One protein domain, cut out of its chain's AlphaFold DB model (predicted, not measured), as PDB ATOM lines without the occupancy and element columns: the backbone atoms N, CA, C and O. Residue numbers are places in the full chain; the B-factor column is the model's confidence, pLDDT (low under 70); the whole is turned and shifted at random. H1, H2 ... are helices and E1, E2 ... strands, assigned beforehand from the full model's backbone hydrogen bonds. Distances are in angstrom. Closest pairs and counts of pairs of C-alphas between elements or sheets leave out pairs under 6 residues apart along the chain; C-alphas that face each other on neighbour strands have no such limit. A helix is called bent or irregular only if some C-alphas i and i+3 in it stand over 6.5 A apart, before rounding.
ATOM      1  N   SER A  14     -54.319  23.110 -14.940       89.69
ATOM      2  CA  SER A  14     -54.221  22.549 -13.583       89.69
ATOM      3  C   SER A  14     -54.331  21.021 -13.514       89.69
ATOM      4  O   SER A  14     -53.935  20.420 -12.521       89.69
ATOM      5  N   ASN A  15     -54.862  20.385 -14.560       92.12
ATOM      6  CA  ASN A  15     -55.130  18.951 -14.638       92.12
ATOM      7  C   ASN A  15     -54.309  18.272 -15.748       92.12
ATOM      8  O   ASN A  15     -54.710  17.217 -16.251       92.12
ATOM      9  N   LEU A  16     -53.193  18.878 -16.167       90.75
ATOM     10  CA  LEU A  16     -52.331  18.304 -17.193       90.75
ATOM     11  C   LEU A  16     -51.706  16.984 -16.720       90.75
ATOM     12  O   LEU A  16     -51.164  16.918 -15.611       90.75
ATOM     13  N   PRO A  17     -51.712  15.934 -17.558       90.81
ATOM     14  CA  PRO A  17     -50.984  14.708 -17.266       90.81
ATOM     15  C   PRO A  17     -49.495  14.964 -16.985       90.81
ATOM     16  O   PRO A  17     -48.908  15.930 -17.475       90.81
ATOM     17  N   LYS A  18     -48.863  14.076 -16.209       87.62
ATOM     18  CA  LYS A  18     -47.440  14.202 -15.846       87.62
ATOM     19  C   LYS A  18     -46.479  14.113 -17.036       87.62
ATOM     20  O   LYS A  18     -45.373  14.600 -16.921       87.62
ATOM     21  N   PHE A  19     -46.892  13.487 -18.138       87.81
ATOM     22  CA  PHE A  19     -46.065  13.338 -19.340       87.81
ATOM     23  C   PHE A  19     -46.099  14.563 -20.272       87.81
ATOM     24  O   PHE A  19     -45.481  14.526 -21.327       87.81
ATOM     25  N   VAL A  20     -46.893  15.592 -19.950       88.12
ATOM     26  CA  VAL A  20     -47.043  16.797 -20.780       88.12
ATOM     27  C   VAL A  20     -46.248  17.933 -20.152       88.12
ATOM     28  O   VAL A  20     -46.691  18.487 -19.153       88.12
ATOM     29  N   ASP A  21     -45.105  18.298 -20.714       86.31
ATOM     30  CA  ASP A  21     -44.258  19.347 -20.131       86.31
ATOM     31  C   ASP A  21     -44.726  20.764 -20.496       86.31
ATOM     32  O   ASP A  21     -44.656  21.671 -19.669       86.31
ATOM     33  N   GLU A  22     -45.310  20.928 -21.683       90.19
ATOM     34  CA  GLU A  22     -45.804  22.205 -22.208       90.19
ATOM     35  C   GLU A  22     -47.338  22.213 -22.230       90.19
ATOM     36  O   GLU A  22     -47.991  21.466 -22.961       90.19
ATOM     37  N   GLY A  23     -47.926  23.031 -21.360       90.94
ATOM     38  CA  GLY A  23     -49.362  23.293 -21.304       90.94
ATOM     39  C   GLY A  23     -49.792  24.466 -22.180       90.94
ATOM     40  O   GLY A  23     -50.932  24.499 -22.646       90.94
ATOM     41  N   ILE A  24     -48.875  25.406 -22.394       93.31
ATOM     42  CA  ILE A  24     -48.977  26.522 -23.326       93.31
ATOM     43  C   ILE A  24     -47.812  26.448 -24.313       93.31
ATOM     44  O   ILE A  24     -46.755  25.922 -23.979       93.31
ATOM     45  N   THR A  25     -48.025  26.964 -25.514       93.69
ATOM     46  CA  THR A  25     -47.054  26.996 -26.610       93.69
ATOM     47  C   THR A  25     -46.299  28.333 -26.648       93.69
ATOM     48  O   THR A  25     -46.703  29.303 -25.997       93.69
ATOM     49  N   SER A  26     -45.197  28.394 -27.402       94.12
ATOM     50  CA  SER A  26     -44.358  29.592 -27.565       94.12
ATOM     51  C   SER A  26     -45.122  30.796 -28.125       94.12
ATOM     52  O   SER A  26     -44.956  31.907 -27.627       94.12
ATOM     53  N   ASP A  27     -46.018  30.582 -29.088       94.38
ATOM     54  CA  ASP A  27     -46.891  31.608 -29.671       94.38
ATOM     55  C   ASP A  27     -47.864  32.198 -28.638       94.38
ATOM     56  O   ASP A  27     -48.008  33.418 -28.539       94.38
ATOM     57  N   VAL A  28     -48.470  31.349 -27.798       94.06
ATOM     58  CA  VAL A  28     -49.321  31.785 -26.682       94.06
ATOM     59  C   VAL A  28     -48.502  32.593 -25.677       94.06
ATOM     60  O   VAL A  28     -48.955  33.639 -25.214       94.06
ATOM     61  N   ALA A  29     -47.281  32.159 -25.356       94.81
ATOM     62  CA  ALA A  29     -46.386  32.897 -24.470       94.81
ATOM     63  C   ALA A  29     -45.984  34.267 -25.051       94.81
ATOM     64  O   ALA A  29     -45.984  35.272 -24.334       94.81
ATOM     65  N   ALA A  30     -45.689  34.336 -26.350       93.62
ATOM     66  CA  ALA A  30     -45.391  35.582 -27.049       93.62
ATOM     67  C   ALA A  30     -46.585  36.550 -27.018       93.62
ATOM     68  O   ALA A  30     -46.425  37.730 -26.686       93.62
ATOM     69  N   GLU A  31     -47.798  36.050 -27.266       93.00
ATOM     70  CA  GLU A  31     -49.026  36.842 -27.163       93.00
ATOM     71  C   GLU A  31     -49.257  37.343 -25.729       93.00
ATOM     72  O   GLU A  31     -49.572  38.518 -25.516       93.00
ATOM     73  N   MET A  32     -49.048  36.487 -24.723       93.06
ATOM     74  CA  MET A  32     -49.137  36.867 -23.310       93.06
ATOM     75  C   MET A  32     -48.166  37.999 -22.961       93.06
ATOM     76  O   MET A  32     -48.568  38.952 -22.293       93.06
ATOM     77  N   ASN A  33     -46.925  37.942 -23.448       92.38
ATOM     78  CA  ASN A  33     -45.925  38.990 -23.237       92.38
ATOM     79  C   ASN A  33     -46.288  40.303 -23.939       92.38
ATOM     80  O   ASN A  33     -46.211  41.372 -23.329       92.38
ATOM     81  N   SER A  34     -46.752  40.232 -25.188       89.31
ATOM     82  CA  SER A  34     -47.236  41.408 -25.919       89.31
ATOM     83  C   SER A  34     -48.407  42.074 -25.188       89.31
ATOM     84  O   SER A  34     -48.437  43.297 -25.014       89.31
ATOM     85  N   ASN A  35     -49.349  41.276 -24.680       87.69
ATOM     86  CA  ASN A  35     -50.478  41.766 -23.897       87.69
ATOM     87  C   ASN A  35     -50.027  42.357 -22.550       87.69
ATOM     88  O   ASN A  35     -50.486  43.433 -22.170       87.69
ATOM     89  N   TYR A  36     -49.092  41.716 -21.846       86.50
ATOM     90  CA  TYR A  36     -48.553  42.237 -20.588       86.50
ATOM     91  C   TYR A  36     -47.951  43.641 -20.759       86.50
ATOM     92  O   TYR A  36     -48.306  44.564 -20.024       86.50
ATOM     93  N   GLY A  37     -47.100  43.828 -21.772       79.94
ATOM     94  CA  GLY A  37     -46.432  45.106 -22.023       79.94
ATOM     95  C   GLY A  37     -47.362  46.207 -22.552       79.94
ATOM     96  O   GLY A  37     -47.309  47.356 -22.104       79.94
ATOM     97  N   SER A  38     -48.284  45.860 -23.457       71.94
ATOM     98  CA  SER A  38     -49.173  46.836 -24.106       71.94
ATOM     99  C   SER A  38     -50.345  47.308 -23.237       71.94
ATOM    100  O   SER A  38     -50.886  48.390 -23.483       71.94
ATOM    101  N   TYR A  39     -50.725  46.553 -22.200       67.38
ATOM    102  CA  TYR A  39     -51.852  46.872 -21.312       67.38
ATOM    103  C   TYR A  39     -51.446  47.294 -19.891       67.38
ATOM    104  O   TYR A  39     -52.299  47.311 -19.002       67.38
ATOM    105  N   LYS A  40     -50.193  47.705 -19.660       62.19
ATOM    106  CA  LYS A  40     -49.674  48.085 -18.328       62.19
ATOM    107  C   LYS A  40     -50.516  49.140 -17.574       62.19
ATOM    108  O   LYS A  40     -50.552  49.133 -16.347       62.19
ATOM    109  N   HIS A  41     -51.272  49.983 -18.290       62.91
ATOM    110  CA  HIS A  41     -52.274  50.906 -17.716       62.91
ATOM    111  C   HIS A  41     -53.690  50.723 -18.301       62.91
ATOM    112  O   HIS A  41     -54.475  51.667 -18.409       62.91
ATOM    113  N   GLY A  42     -54.030  49.496 -18.691       63.62
ATOM    114  CA  GLY A  42     -55.348  49.122 -19.191       63.62
ATOM    115  C   GLY A  42     -55.609  49.497 -20.652       63.62
ATOM    116  O   GLY A  42     -54.771  50.062 -21.356       63.62
ATOM    117  N   PHE A  43     -56.813  49.152 -21.113       67.81
ATOM    118  CA  PHE A  43     -57.227  49.258 -22.515       67.81
ATOM    119  C   PHE A  43     -57.045  50.669 -23.093       67.81
ATOM    120  O   PHE A  43     -56.475  50.829 -24.167       67.81
ATOM    121  N   TRP A  44     -57.461  51.705 -22.362       61.06
ATOM    122  CA  TRP A  44     -57.382  53.088 -22.837       61.06
ATOM    123  C   TRP A  44     -55.947  53.603 -22.977       61.06
ATOM    124  O   TRP A  44     -55.676  54.390 -23.883       61.06
ATOM    125  N   ASN A  45     -55.006  53.126 -22.154       61.34
ATOM    126  CA  ASN A  45     -53.606  53.512 -22.304       61.34
ATOM    127  C   ASN A  45     -52.990  52.938 -23.581       61.34
ATOM    128  O   ASN A  45     -52.245  53.647 -24.246       61.34
ATOM    129  N   ARG A  46     -53.358  51.716 -23.990       62.00
ATOM    130  CA  ARG A  46     -52.879  51.126 -25.252       62.00
ATOM    131  C   ARG A  46     -53.230  51.990 -26.473       62.00
ATOM    132  O   ARG A  46     -52.417  52.125 -27.384       62.00
ATOM    133  N   PHE A  47     -54.434  52.567 -26.502       60.75
ATOM    134  CA  PHE A  47     -54.946  53.283 -27.679       60.75
ATOM    135  C   PHE A  47     -54.783  54.806 -27.624       60.75
ATOM    136  O   PHE A  47     -54.590  55.417 -28.672       60.75
ATOM    137  N   LEU A  48     -54.856  55.419 -26.438       59.12
ATOM    138  CA  LEU A  48     -54.908  56.880 -26.284       59.12
ATOM    139  C   LEU A  48     -53.682  57.457 -25.568       59.12
ATOM    140  O   LEU A  48     -53.147  58.469 -26.008       59.12
ATOM    141  N   GLY A  49     -53.253  56.834 -24.465       60.12
ATOM    142  CA  GLY A  49     -52.220  57.397 -23.585       60.12
ATOM    143  C   GLY A  49     -50.786  57.046 -23.980       60.12
ATOM    144  O   GLY A  49     -49.893  57.876 -23.837       60.12
ATOM    145  N   LYS A  50     -50.561  55.813 -24.453       64.69
ATOM    146  CA  LYS A  50     -49.259  55.200 -24.789       64.69
ATOM    147  C   LYS A  50     -48.142  55.480 -23.773       64.69
ATOM    148  O   LYS A  50     -46.965  55.492 -24.121       64.69
ATOM    149  N   THR A  51     -48.510  55.723 -22.518       58.78
ATOM    150  CA  THR A  51     -47.580  56.080 -21.444       58.78
ATOM    151  C   THR A  51     -47.009  54.795 -20.849       58.78
ATOM    152  O   THR A  51     -47.759  53.832 -20.680       58.78
ATOM    153  N   ASP A  52     -45.698  54.756 -20.593       64.50
ATOM    154  CA  ASP A  52     -44.964  53.612 -20.021       64.50
ATOM    155  C   ASP A  52     -45.234  52.254 -20.697       64.50
ATOM    156  O   ASP A  52     -45.253  51.212 -20.038       64.50
ATOM    157  N   MET A  53     -45.459  52.259 -22.017       71.00
ATOM    158  CA  MET A  53     -45.554  51.024 -22.793       71.00
ATOM    159  C   MET A  53     -44.219  50.284 -22.773       71.00
ATOM    160  O   MET A  53     -43.159  50.887 -22.925       71.00
ATOM    161  N   GLU A  54     -44.298  48.968 -22.639       82.56
ATOM    162  CA  GLU A  54     -43.164  48.065 -22.787       82.56
ATOM    163  C   GLU A  54     -43.500  47.086 -23.908       82.56
ATOM    164  O   GLU A  54     -44.650  46.654 -24.026       82.56
ATOM    165  N   GLU A  55     -42.527  46.743 -24.742       86.12
ATOM    166  CA  GLU A  55     -42.715  45.783 -25.828       86.12
ATOM    167  C   GLU A  55     -41.658  44.681 -25.723       86.12
ATOM    168  O   GLU A  55     -40.484  45.000 -25.494       86.12
ATOM    169  N   PRO A  56     -42.041  43.395 -25.860       89.44
ATOM    170  CA  PRO A  56     -41.059  42.327 -25.953       89.44
ATOM    171  C   PRO A  56     -40.163  42.547 -27.177       89.44
ATOM    172  O   PRO A  56     -40.632  42.922 -28.250       89.44
ATOM    173  N   THR A  57     -38.866  42.287 -27.038       87.50
ATOM    174  CA  THR A  57     -37.895  42.483 -28.128       87.50
ATOM    175  C   THR A  57     -38.052  41.474 -29.268       87.50
ATOM    176  O   THR A  57     -37.534  41.696 -30.362       87.50
ATOM    177  N   ASN A  58     -38.752  40.362 -29.017       88.31
ATOM    178  CA  ASN A  58     -39.000  39.274 -29.964       88.31
ATOM    179  C   ASN A  58     -37.713  38.658 -30.548       88.31
ATOM    180  O   ASN A  58     -37.681  38.213 -31.695       88.31
ATOM    181  N   ASN A  59     -36.632  38.632 -29.763       90.25
ATOM    182  CA  ASN A  59     -35.335  38.100 -30.192       90.25
ATOM    183  C   ASN A  59     -35.155  36.592 -29.969       90.25
ATOM    184  O   ASN A  59     -34.112  36.045 -30.353       90.25
ATOM    185  N   GLY A  60     -36.136  35.933 -29.355       89.00
ATOM    186  CA  GLY A  60     -36.135  34.489 -29.183       89.00
ATOM    187  C   GLY A  60     -36.405  33.729 -30.489       89.00
ATOM    188  O   GLY A  60     -37.067  34.257 -31.384       89.00
ATOM    189  N   PRO A  61     -35.867  32.506 -30.638       88.44
ATOM    190  CA  PRO A  61     -35.971  31.729 -31.872       88.44
ATOM    191  C   PRO A  61     -37.381  31.178 -32.149       88.44
ATOM    192  O   PRO A  61     -37.665  30.841 -33.296       88.44
ATOM    193  N   GLU A  62     -38.246  31.084 -31.136       88.19
ATOM    194  CA  GLU A  62     -39.582  30.482 -31.218       88.19
ATOM    195  C   GLU A  62     -40.627  31.566 -30.941       88.19
ATOM    196  O   GLU A  62     -40.806  31.978 -29.802       88.19
ATOM    197  N   ASP A  63     -41.269  32.098 -31.984       90.75
ATOM    198  CA  ASP A  63     -42.302  33.147 -31.874       90.75
ATOM    199  C   ASP A  63     -41.861  34.412 -31.100       90.75
ATOM    200  O   ASP A  63     -42.681  35.165 -30.582       90.75
ATOM    201  N   GLY A  64     -40.551  34.671 -31.024       88.94
ATOM    202  CA  GLY A  64     -39.973  35.796 -30.283       88.94
ATOM    203  C   GLY A  64     -39.617  35.495 -28.822       88.94
ATOM    204  O   GLY A  64     -39.052  36.365 -28.148       88.94
ATOM    205  N   VAL A  65     -39.865  34.272 -28.343       93.75
ATOM    206  CA  VAL A  65     -39.441  33.771 -27.027       93.75
ATOM    207  C   VAL A  65     -38.353  32.698 -27.151       93.75
ATOM    208  O   VAL A  65     -38.167  32.074 -28.195       93.75
ATOM    209  N   THR A  66     -37.576  32.518 -26.084       94.25
ATOM    210  CA  THR A  66     -36.554  31.468 -25.979       94.25
ATOM    211  C   THR A  66     -36.954  30.475 -24.901       94.25
ATOM    212  O   THR A  66     -37.125  30.855 -23.744       94.25
ATOM    213  N   SER A  67     -37.055  29.199 -25.261       93.12
ATOM    214  CA  SER A  67     -37.266  28.110 -24.308       93.12
ATOM    215  C   SER A  67     -36.022  27.902 -23.438       93.12
ATOM    216  O   SER A  67     -34.930  27.642 -23.946       93.12
ATOM    217  N   ILE A  68     -36.176  28.022 -22.118       91.44
ATOM    218  CA  ILE A  68     -35.104  27.788 -21.149       91.44
ATOM    219  C   ILE A  68     -35.522  26.785 -20.078       91.44
ATOM    220  O   ILE A  68     -36.679  26.731 -19.664       91.44
ATOM    221  N   PHE A  69     -34.556  25.997 -19.613       88.94
ATOM    222  CA  PHE A  69     -34.765  24.976 -18.595       88.94
ATOM    223  C   PHE A  69     -34.279  25.482 -17.244       88.94
ATOM    224  O   PHE A  69     -33.166  25.998 -17.132       88.94
ATOM    225  N   ASN A  70     -35.097  25.306 -16.212       81.06
ATOM    226  CA  ASN A  70     -34.637  25.477 -14.839       81.06
ATOM    227  C   ASN A  70     -33.974  24.191 -14.306       81.06
ATOM    228  O   ASN A  70     -34.015  23.138 -14.942       81.06
ATOM    229  N   GLU A  71     -33.395  24.263 -13.107       80.19
ATOM    230  CA  GLU A  71     -32.716  23.133 -12.445       80.19
ATOM    231  C   GLU A  71     -33.615  21.901 -12.251       80.19
ATOM    232  O   GLU A  71     -33.133  20.771 -12.208       80.19
ATOM    233  N   ASN A  72     -34.930  22.110 -12.181       83.69
ATOM    234  CA  ASN A  72     -35.928  21.055 -12.026       83.69
ATOM    235  C   ASN A  72     -36.406  20.479 -13.374       83.69
ATOM    236  O   ASN A  72     -37.362  19.707 -13.398       83.69
ATOM    237  N   GLY A  73     -35.796  20.879 -14.496       83.56
ATOM    238  CA  GLY A  73     -36.168  20.442 -15.843       83.56
ATOM    239  C   GLY A  73     -37.486  21.028 -16.357       83.56
ATOM    240  O   GLY A  73     -38.006  20.567 -17.366       83.56
ATOM    241  N   THR A  74     -38.046  22.033 -15.679       87.69
ATOM    242  CA  THR A  74     -39.245  22.730 -16.156       87.69
ATOM    243  C   THR A  74     -38.864  23.761 -17.209       87.69
ATOM    244  O   THR A  74     -37.885  24.493 -17.039       87.69
ATOM    245  N   ILE A  75     -39.670  23.832 -18.264       93.00
ATOM    246  CA  ILE A  75     -39.501  24.778 -19.364       93.00
ATOM    247  C   ILE A  75     -40.164  26.108 -18.999       93.00
ATOM    248  O   ILE A  75     -41.305  26.144 -18.523       93.00
ATOM    249  N   SER A  76     -39.450  27.198 -19.251       94.88
ATOM    250  CA  SER A  76     -39.967  28.559 -19.206       94.88
ATOM    251  C   SER A  76     -39.624  29.293 -20.498       94.88
ATOM    252  O   SER A  76     -38.521  29.152 -21.017       94.88
ATOM    253  N   TYR A  77     -40.543  30.118 -20.984       95.69
ATOM    254  CA  TYR A  77     -40.325  30.993 -22.128       95.69
ATOM    255  C   TYR A  77     -39.770  32.339 -21.661       95.69
ATOM    256  O   TYR A  77     -40.413  33.051 -20.884       95.69
ATOM    257  N   PHE A  78     -38.570  32.671 -22.131       95.50
ATOM    258  CA  PHE A  78     -37.856  33.911 -21.845       95.50
ATOM    259  C   PHE A  78     -38.044  34.933 -22.970       95.50
ATOM    260  O   PHE A  78     -37.908  34.599 -24.148       95.50
ATOM    261  N   THR A  79     -38.281  36.193 -22.608       94.69
ATOM    262  CA  THR A  79     -38.111  37.351 -23.500       94.69
ATOM    263  C   THR A  79     -37.847  38.601 -22.667       94.69
ATOM    264  O   THR A  79     -38.319  38.700 -21.530       94.69
ATOM    265  N   ASP A  80     -37.083  39.544 -23.204       93.75
ATOM    266  CA  ASP A  80     -36.835  40.842 -22.584       93.75
ATOM    267  C   ASP A  80     -37.700  41.941 -23.198       93.75
ATOM    268  O   ASP A  80     -38.240  41.798 -24.293       93.75
ATOM    269  N   PHE A  81     -37.856  43.029 -22.451       91.25
ATOM    270  CA  PHE A  81     -38.729  44.143 -22.785       91.25
ATOM    271  C   PHE A  81     -37.915  45.415 -22.958       91.25
ATOM    272  O   PHE A  81     -37.032  45.724 -22.154       91.25
ATOM    273  N   THR A  82     -38.276  46.188 -23.972       88.44
ATOM    274  CA  THR A  82     -37.716  47.510 -24.250       88.44
ATOM    275  C   THR A  82     -38.839  48.544 -24.332       88.44
ATOM    276  O   THR A  82     -40.028  48.204 -24.329       88.44
ATOM    277  N   ASN A  83     -38.480  49.825 -24.367       82.69
ATOM    278  CA  ASN A  83     -39.451  50.895 -24.562       82.69
ATOM    279  C   ASN A  83     -39.635  51.151 -26.071       82.69
ATOM    280  O   ASN A  83     -38.704  51.634 -26.720       82.69
ATOM    281  N   PRO A  84     -40.835  50.918 -26.636       72.94
ATOM    282  CA  PRO A  84     -41.080  51.048 -28.074       72.94
ATOM    283  C   PRO A  84     -40.953  52.490 -28.586       72.94
ATOM    284  O   PRO A  84     -40.798  52.723 -29.785       72.94
ATOM    285  N   ASN A  85     -41.023  53.481 -27.694       68.56
ATOM    286  CA  ASN A  85     -40.983  54.899 -28.047       68.56
ATOM    287  C   ASN A  85     -39.567  55.489 -28.026       68.56
ATOM    288  O   ASN A  85     -39.374  56.646 -28.407       68.56
ATOM    289  N   THR A  86     -38.570  54.726 -27.586       61.59
ATOM    290  CA  THR A  86     -37.181  55.174 -27.506       61.59
ATOM    291  C   THR A  86     -36.302  54.276 -28.355       61.59
ATOM    292  O   THR A  86     -36.381  53.060 -28.263       61.59
ATOM    293  N   LYS A  87     -35.378  54.861 -29.122       59.69
ATOM    294  CA  LYS A  87     -34.292  54.104 -29.773       59.69
ATOM    295  C   LYS A  87     -33.197  53.680 -28.780       59.69
ATOM    296  O   LYS A  87     -32.043  53.553 -29.175       59.69
ATOM    297  N   SER A  88     -33.508  53.613 -27.487       61.81
ATOM    298  CA  SER A  88     -32.532  53.219 -26.479       61.81
ATOM    299  C   SER A  88     -32.411  51.707 -26.491       61.81
ATOM    300  O   SER A  88     -33.412  51.029 -26.281       61.81
ATOM    301  N   ASP A  89     -31.192  51.211 -26.654       74.56
ATOM    302  CA  ASP A  89     -30.837  49.798 -26.505       74.56
ATOM    303  C   ASP A  89     -30.851  49.391 -25.018       74.56
ATOM    304  O   ASP A  89     -29.872  48.858 -24.510       74.56
ATOM    305  N   SER A  90     -31.893  49.747 -24.263       83.88
ATOM    306  CA  SER A  90     -31.965  49.602 -22.804       83.88
ATOM    307  C   SER A  90     -33.134  48.716 -22.410       83.88
ATOM    308  O   SER A  90     -34.281  49.009 -22.748       83.88
ATOM    309  N   ALA A  91     -32.848  47.663 -21.646       85.44
ATOM    310  CA  ALA A  91     -33.883  46.770 -21.155       85.44
ATOM    311  C   ALA A  91     -34.645  47.427 -20.000       85.44
ATOM    312  O   ALA A  91     -34.047  47.978 -19.075       85.44
ATOM    313  N   LEU A  92     -35.970  47.301 -20.027       86.56
ATOM    314  CA  LEU A  92     -36.851  47.634 -18.903       86.56
ATOM    315  C   LEU A  92     -36.998  46.456 -17.928       86.56
ATOM    316  O   LEU A  92     -37.313  46.621 -16.745       86.56
ATOM    317  N   GLY A  93     -36.755  45.248 -18.428       89.75
ATOM    318  CA  GLY A  93     -36.921  44.012 -17.691       89.75
ATOM    319  C   GLY A  93     -37.012  42.809 -18.611       89.75
ATOM    320  O   GLY A  93     -36.826  42.913 -19.822       89.75
ATOM    321  N   TYR A  94     -37.301  41.657 -18.026       92.44
ATOM    322  CA  TYR A  94     -37.541  40.422 -18.756       92.44
ATOM    323  C   TYR A  94     -38.626  39.594 -18.085       92.44
ATOM    324  O   TYR A  94     -38.836  39.663 -16.873       92.44
ATOM    325  N   SER A  95     -39.319  38.797 -18.886       93.88
ATOM    326  CA  SER A  95     -40.337  37.868 -18.416       93.88
ATOM    327  C   SER A  95     -39.867  36.428 -18.517       93.88
ATOM    328  O   SER A  95     -39.105  36.068 -19.415       93.88
ATOM    329  N   MET A  96     -40.418  35.611 -17.632       94.44
ATOM    330  CA  MET A  96     -40.332  34.163 -17.640       94.44
ATOM    331  C   MET A  96     -41.751  33.617 -17.538       94.44
ATOM    332  O   MET A  96     -42.403  33.832 -16.517       94.44
ATOM    333  N   ILE A  97     -42.230  32.925 -18.571       95.50
ATOM    334  CA  ILE A  97     -43.539  32.258 -18.534       95.50
ATOM    335  C   ILE A  97     -43.330  30.759 -18.389       95.50
ATOM    336  O   ILE A  97     -42.751  30.129 -19.266       95.50
ATOM    337  N   ASN A  98     -43.817  30.170 -17.299       94.94
ATOM    338  CA  ASN A  98     -43.750  28.728 -17.092       94.94
ATOM    339  C   ASN A  98     -44.584  27.995 -18.160       94.94
ATOM    340  O   ASN A  98     -45.804  28.153 -18.202       94.94
ATOM    341  N   ALA A  99     -43.954  27.159 -18.986       94.75
ATOM    342  CA  ALA A  99     -44.611  26.537 -20.135       94.75
ATOM    343  C   ALA A  99     -45.720  25.550 -19.733       94.75
ATOM    344  O   ALA A  99     -46.680  25.346 -20.472       94.75
ATOM    345  N   ARG A 100     -45.641  24.952 -18.538       93.38
ATOM    346  CA  ARG A 100     -46.654  24.009 -18.042       93.38
ATOM    347  C   ARG A 100     -47.898  24.708 -17.498       93.38
ATOM    348  O   ARG A 100     -49.013  24.229 -17.696       93.38
ATOM    349  N   THR A 101     -47.711  25.792 -16.751       93.06
ATOM    350  CA  THR A 101     -48.780  26.446 -15.972       93.06
ATOM    351  C   THR A 101     -49.281  27.746 -16.589       93.06
ATOM    352  O   THR A 101     -50.393  28.164 -16.273       93.06
ATOM    353  N   GLY A 102     -48.489  28.378 -17.458       92.81
ATOM    354  CA  GLY A 102     -48.738  29.720 -17.976       92.81
ATOM    355  C   GLY A 102     -48.458  30.840 -16.969       92.81
ATOM    356  O   GLY A 102     -48.850  31.978 -17.203       92.81
ATOM    357  N   GLU A 103     -47.814  30.556 -15.835       93.81
ATOM    358  CA  GLU A 103     -47.475  31.592 -14.857       93.81
ATOM    359  C   GLU A 103     -46.401  32.538 -15.414       93.81
ATOM    360  O   GLU A 103     -45.274  32.114 -15.676       93.81
ATOM    361  N   LEU A 104     -46.755  33.816 -15.591       93.62
ATOM    362  CA  LEU A 104     -45.852  34.884 -16.022       93.62
ATOM    363  C   LEU A 104     -45.205  35.541 -14.803       93.62
ATOM    364  O   LEU A 104     -45.890  36.114 -13.958       93.62
ATOM    365  N   THR A 105     -43.876  35.523 -14.758       92.88
ATOM    366  CA  THR A 105     -43.077  36.303 -13.807       92.88
ATOM    367  C   THR A 105     -42.302  37.380 -14.553       92.88
ATOM    368  O   THR A 105     -41.602  37.068 -15.512       92.88
ATOM    369  N   TYR A 106     -42.401  38.634 -14.112       90.81
ATOM    370  CA  TYR A 106     -41.675  39.760 -14.699       90.81
ATOM    371  C   TYR A 106     -40.608  40.288 -13.736       90.81
ATOM    372  O   TYR A 106     -40.901  40.621 -12.585       90.81
ATOM    373  N   TYR A 107     -39.383  40.425 -14.231       89.88
ATOM    374  CA  TYR A 107     -38.230  40.936 -13.504       89.88
ATOM    375  C   TYR A 107     -37.843  42.298 -14.069       89.88
ATOM    376  O   TYR A 107     -37.458  42.409 -15.229       89.88
ATOM    377  N   LYS A 108     -37.924  43.342 -13.241       88.25
ATOM    378  CA  LYS A 108     -37.459  44.680 -13.623       88.25
ATOM    379  C   LYS A 108     -35.940  44.698 -13.726       88.25
ATOM    380  O   LYS A 108     -35.260  44.215 -12.821       88.25
ATOM    381  N   ALA A 109     -35.431  45.321 -14.778       85.06
ATOM    382  CA  ALA A 109     -34.015  45.588 -14.956       85.06
ATOM    383  C   ALA A 109     -33.813  47.087 -15.181       85.06
ATOM    384  O   ALA A 109     -34.658  47.750 -15.770       85.06
ATOM    385  N   ASN A 110     -32.712  47.636 -14.675       83.31
ATOM    386  CA  ASN A 110     -32.370  49.040 -14.866       83.31
ATOM    387  C   ASN A 110     -30.898  49.141 -15.240       83.31
ATOM    388  O   ASN A 110     -30.073  48.452 -14.648       83.31
ATOM    389  N   GLY A 111     -30.578  50.035 -16.175       83.62
ATOM    390  CA  GLY A 111     -29.189  50.330 -16.532       83.62
ATOM    391  C   GLY A 111     -28.473  49.206 -17.280       83.62
ATOM    392  O   GLY A 111     -27.250  49.237 -17.352       83.62
ATOM    393  N   ILE A 112     -29.214  48.243 -17.835       89.88
ATOM    394  CA  ILE A 112     -28.659  47.195 -18.692       89.88
ATOM    395  C   ILE A 112     -29.152  47.354 -20.124       89.88
ATOM    396  O   ILE A 112     -30.246  47.878 -20.361       89.88
ATOM    397  N   MET A 113     -28.368  46.873 -21.080       91.06
ATOM    398  CA  MET A 113     -28.777  46.855 -22.474       91.06
ATOM    399  C   MET A 113     -29.836  45.787 -22.747       91.06
ATOM    400  O   MET A 113     -29.835  44.738 -22.098       91.06
TER     401      MET A 113
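This is residues 14 to 113 of the 277 residues of an uncharacterized protein of Ligilactobacillus salivarius (UniProt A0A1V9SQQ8). A strongly twisted sheet of four strands forms a wall with one long helix, H1, laid slantwise over one face and no named helix over the other. A small helix, H2, lies off the sheet beyond the last residues of H1, and the lead-in of residues 14 to 25 reaches away at the opposite end, so that the long axis runs from this lead-in to H2. The printed part has 100 residues, with two named helices and then four named strands, H1 H2 E1 E2 E3 E4; the sheet's order is E1 E2 E3 E4, antiparallel throughout. The class is mixed, helices and strands, with under half of the residues in named elements. The whole is compact, with a radius of gyration of the C-alphas of 14.4 A, yet only just elongated in outline, spanning 44 by 29 by 20 A.

Residues 14 to 25 hold no named element. H1 is residues 26 to 38, 18.2 A long, beginning at C-alpha 26 (-44.358, 29.592, -27.565). H2 is residues 42 to 49; it is irregular, but only just, with C-alphas 46 and 49 6.52 A apart. E1 is residues 66 to 69. E2, residues 75 to 82, begins at C-alpha 75 (-39.501, 24.778, -19.364) and is 23.3 A long. E3, residues 91 to 98, is 21.0 A long. E4 is residues 104 to 108, ending at C-alpha 108 (-37.459, 44.680, -13.623).

The strands form a meander, each the antiparallel neighbour of the one before. E1 and E2 are a hairpin at 136 degrees, with N 68 and O 76 2.8 A apart, within hydrogen-bond range. In the hairpin E2 and E3, at 160 degrees, N 77 and O 97 are 2.8 A apart. In the hairpin E3 and E4, at 158 degrees, N 96 and O 105 are 2.8 A apart. Residues 55 to 56 pair antiparallel with residues 81 to 82 of E2. H1 is on the sheet, making two layers, a helix on one face of a sheet. Its height over the sheet is 9.1 A, and it lies over E2 and E3, at 33 degrees to E2 on the local plane, slantwise to the strands. The closest C-alphas of H1 and E3 are those of Ala 29 and Ile 97, 6.6 A apart. H1 and E4 are near each other. H2 is not on the sheet; it is close to H1 but not clearly touching, the closest C-alphas being those of Ser 38 and Arg 46, 5.8 A apart, at a steep tilt of 59 degrees. In H1 every O i to N i+4 pair is within hydrogen-bond range; in H2 3 of 4 are.

The C-alphas farthest apart, of Phe 19 and Leu 48, are 45.0 A apart. The printed part has no cut. The link from H2 to E1, with 16 residues between them, is long. The mean pLDDT of the printed part is 84.4; residues 39 to 52 and 85 to 88 are under 70.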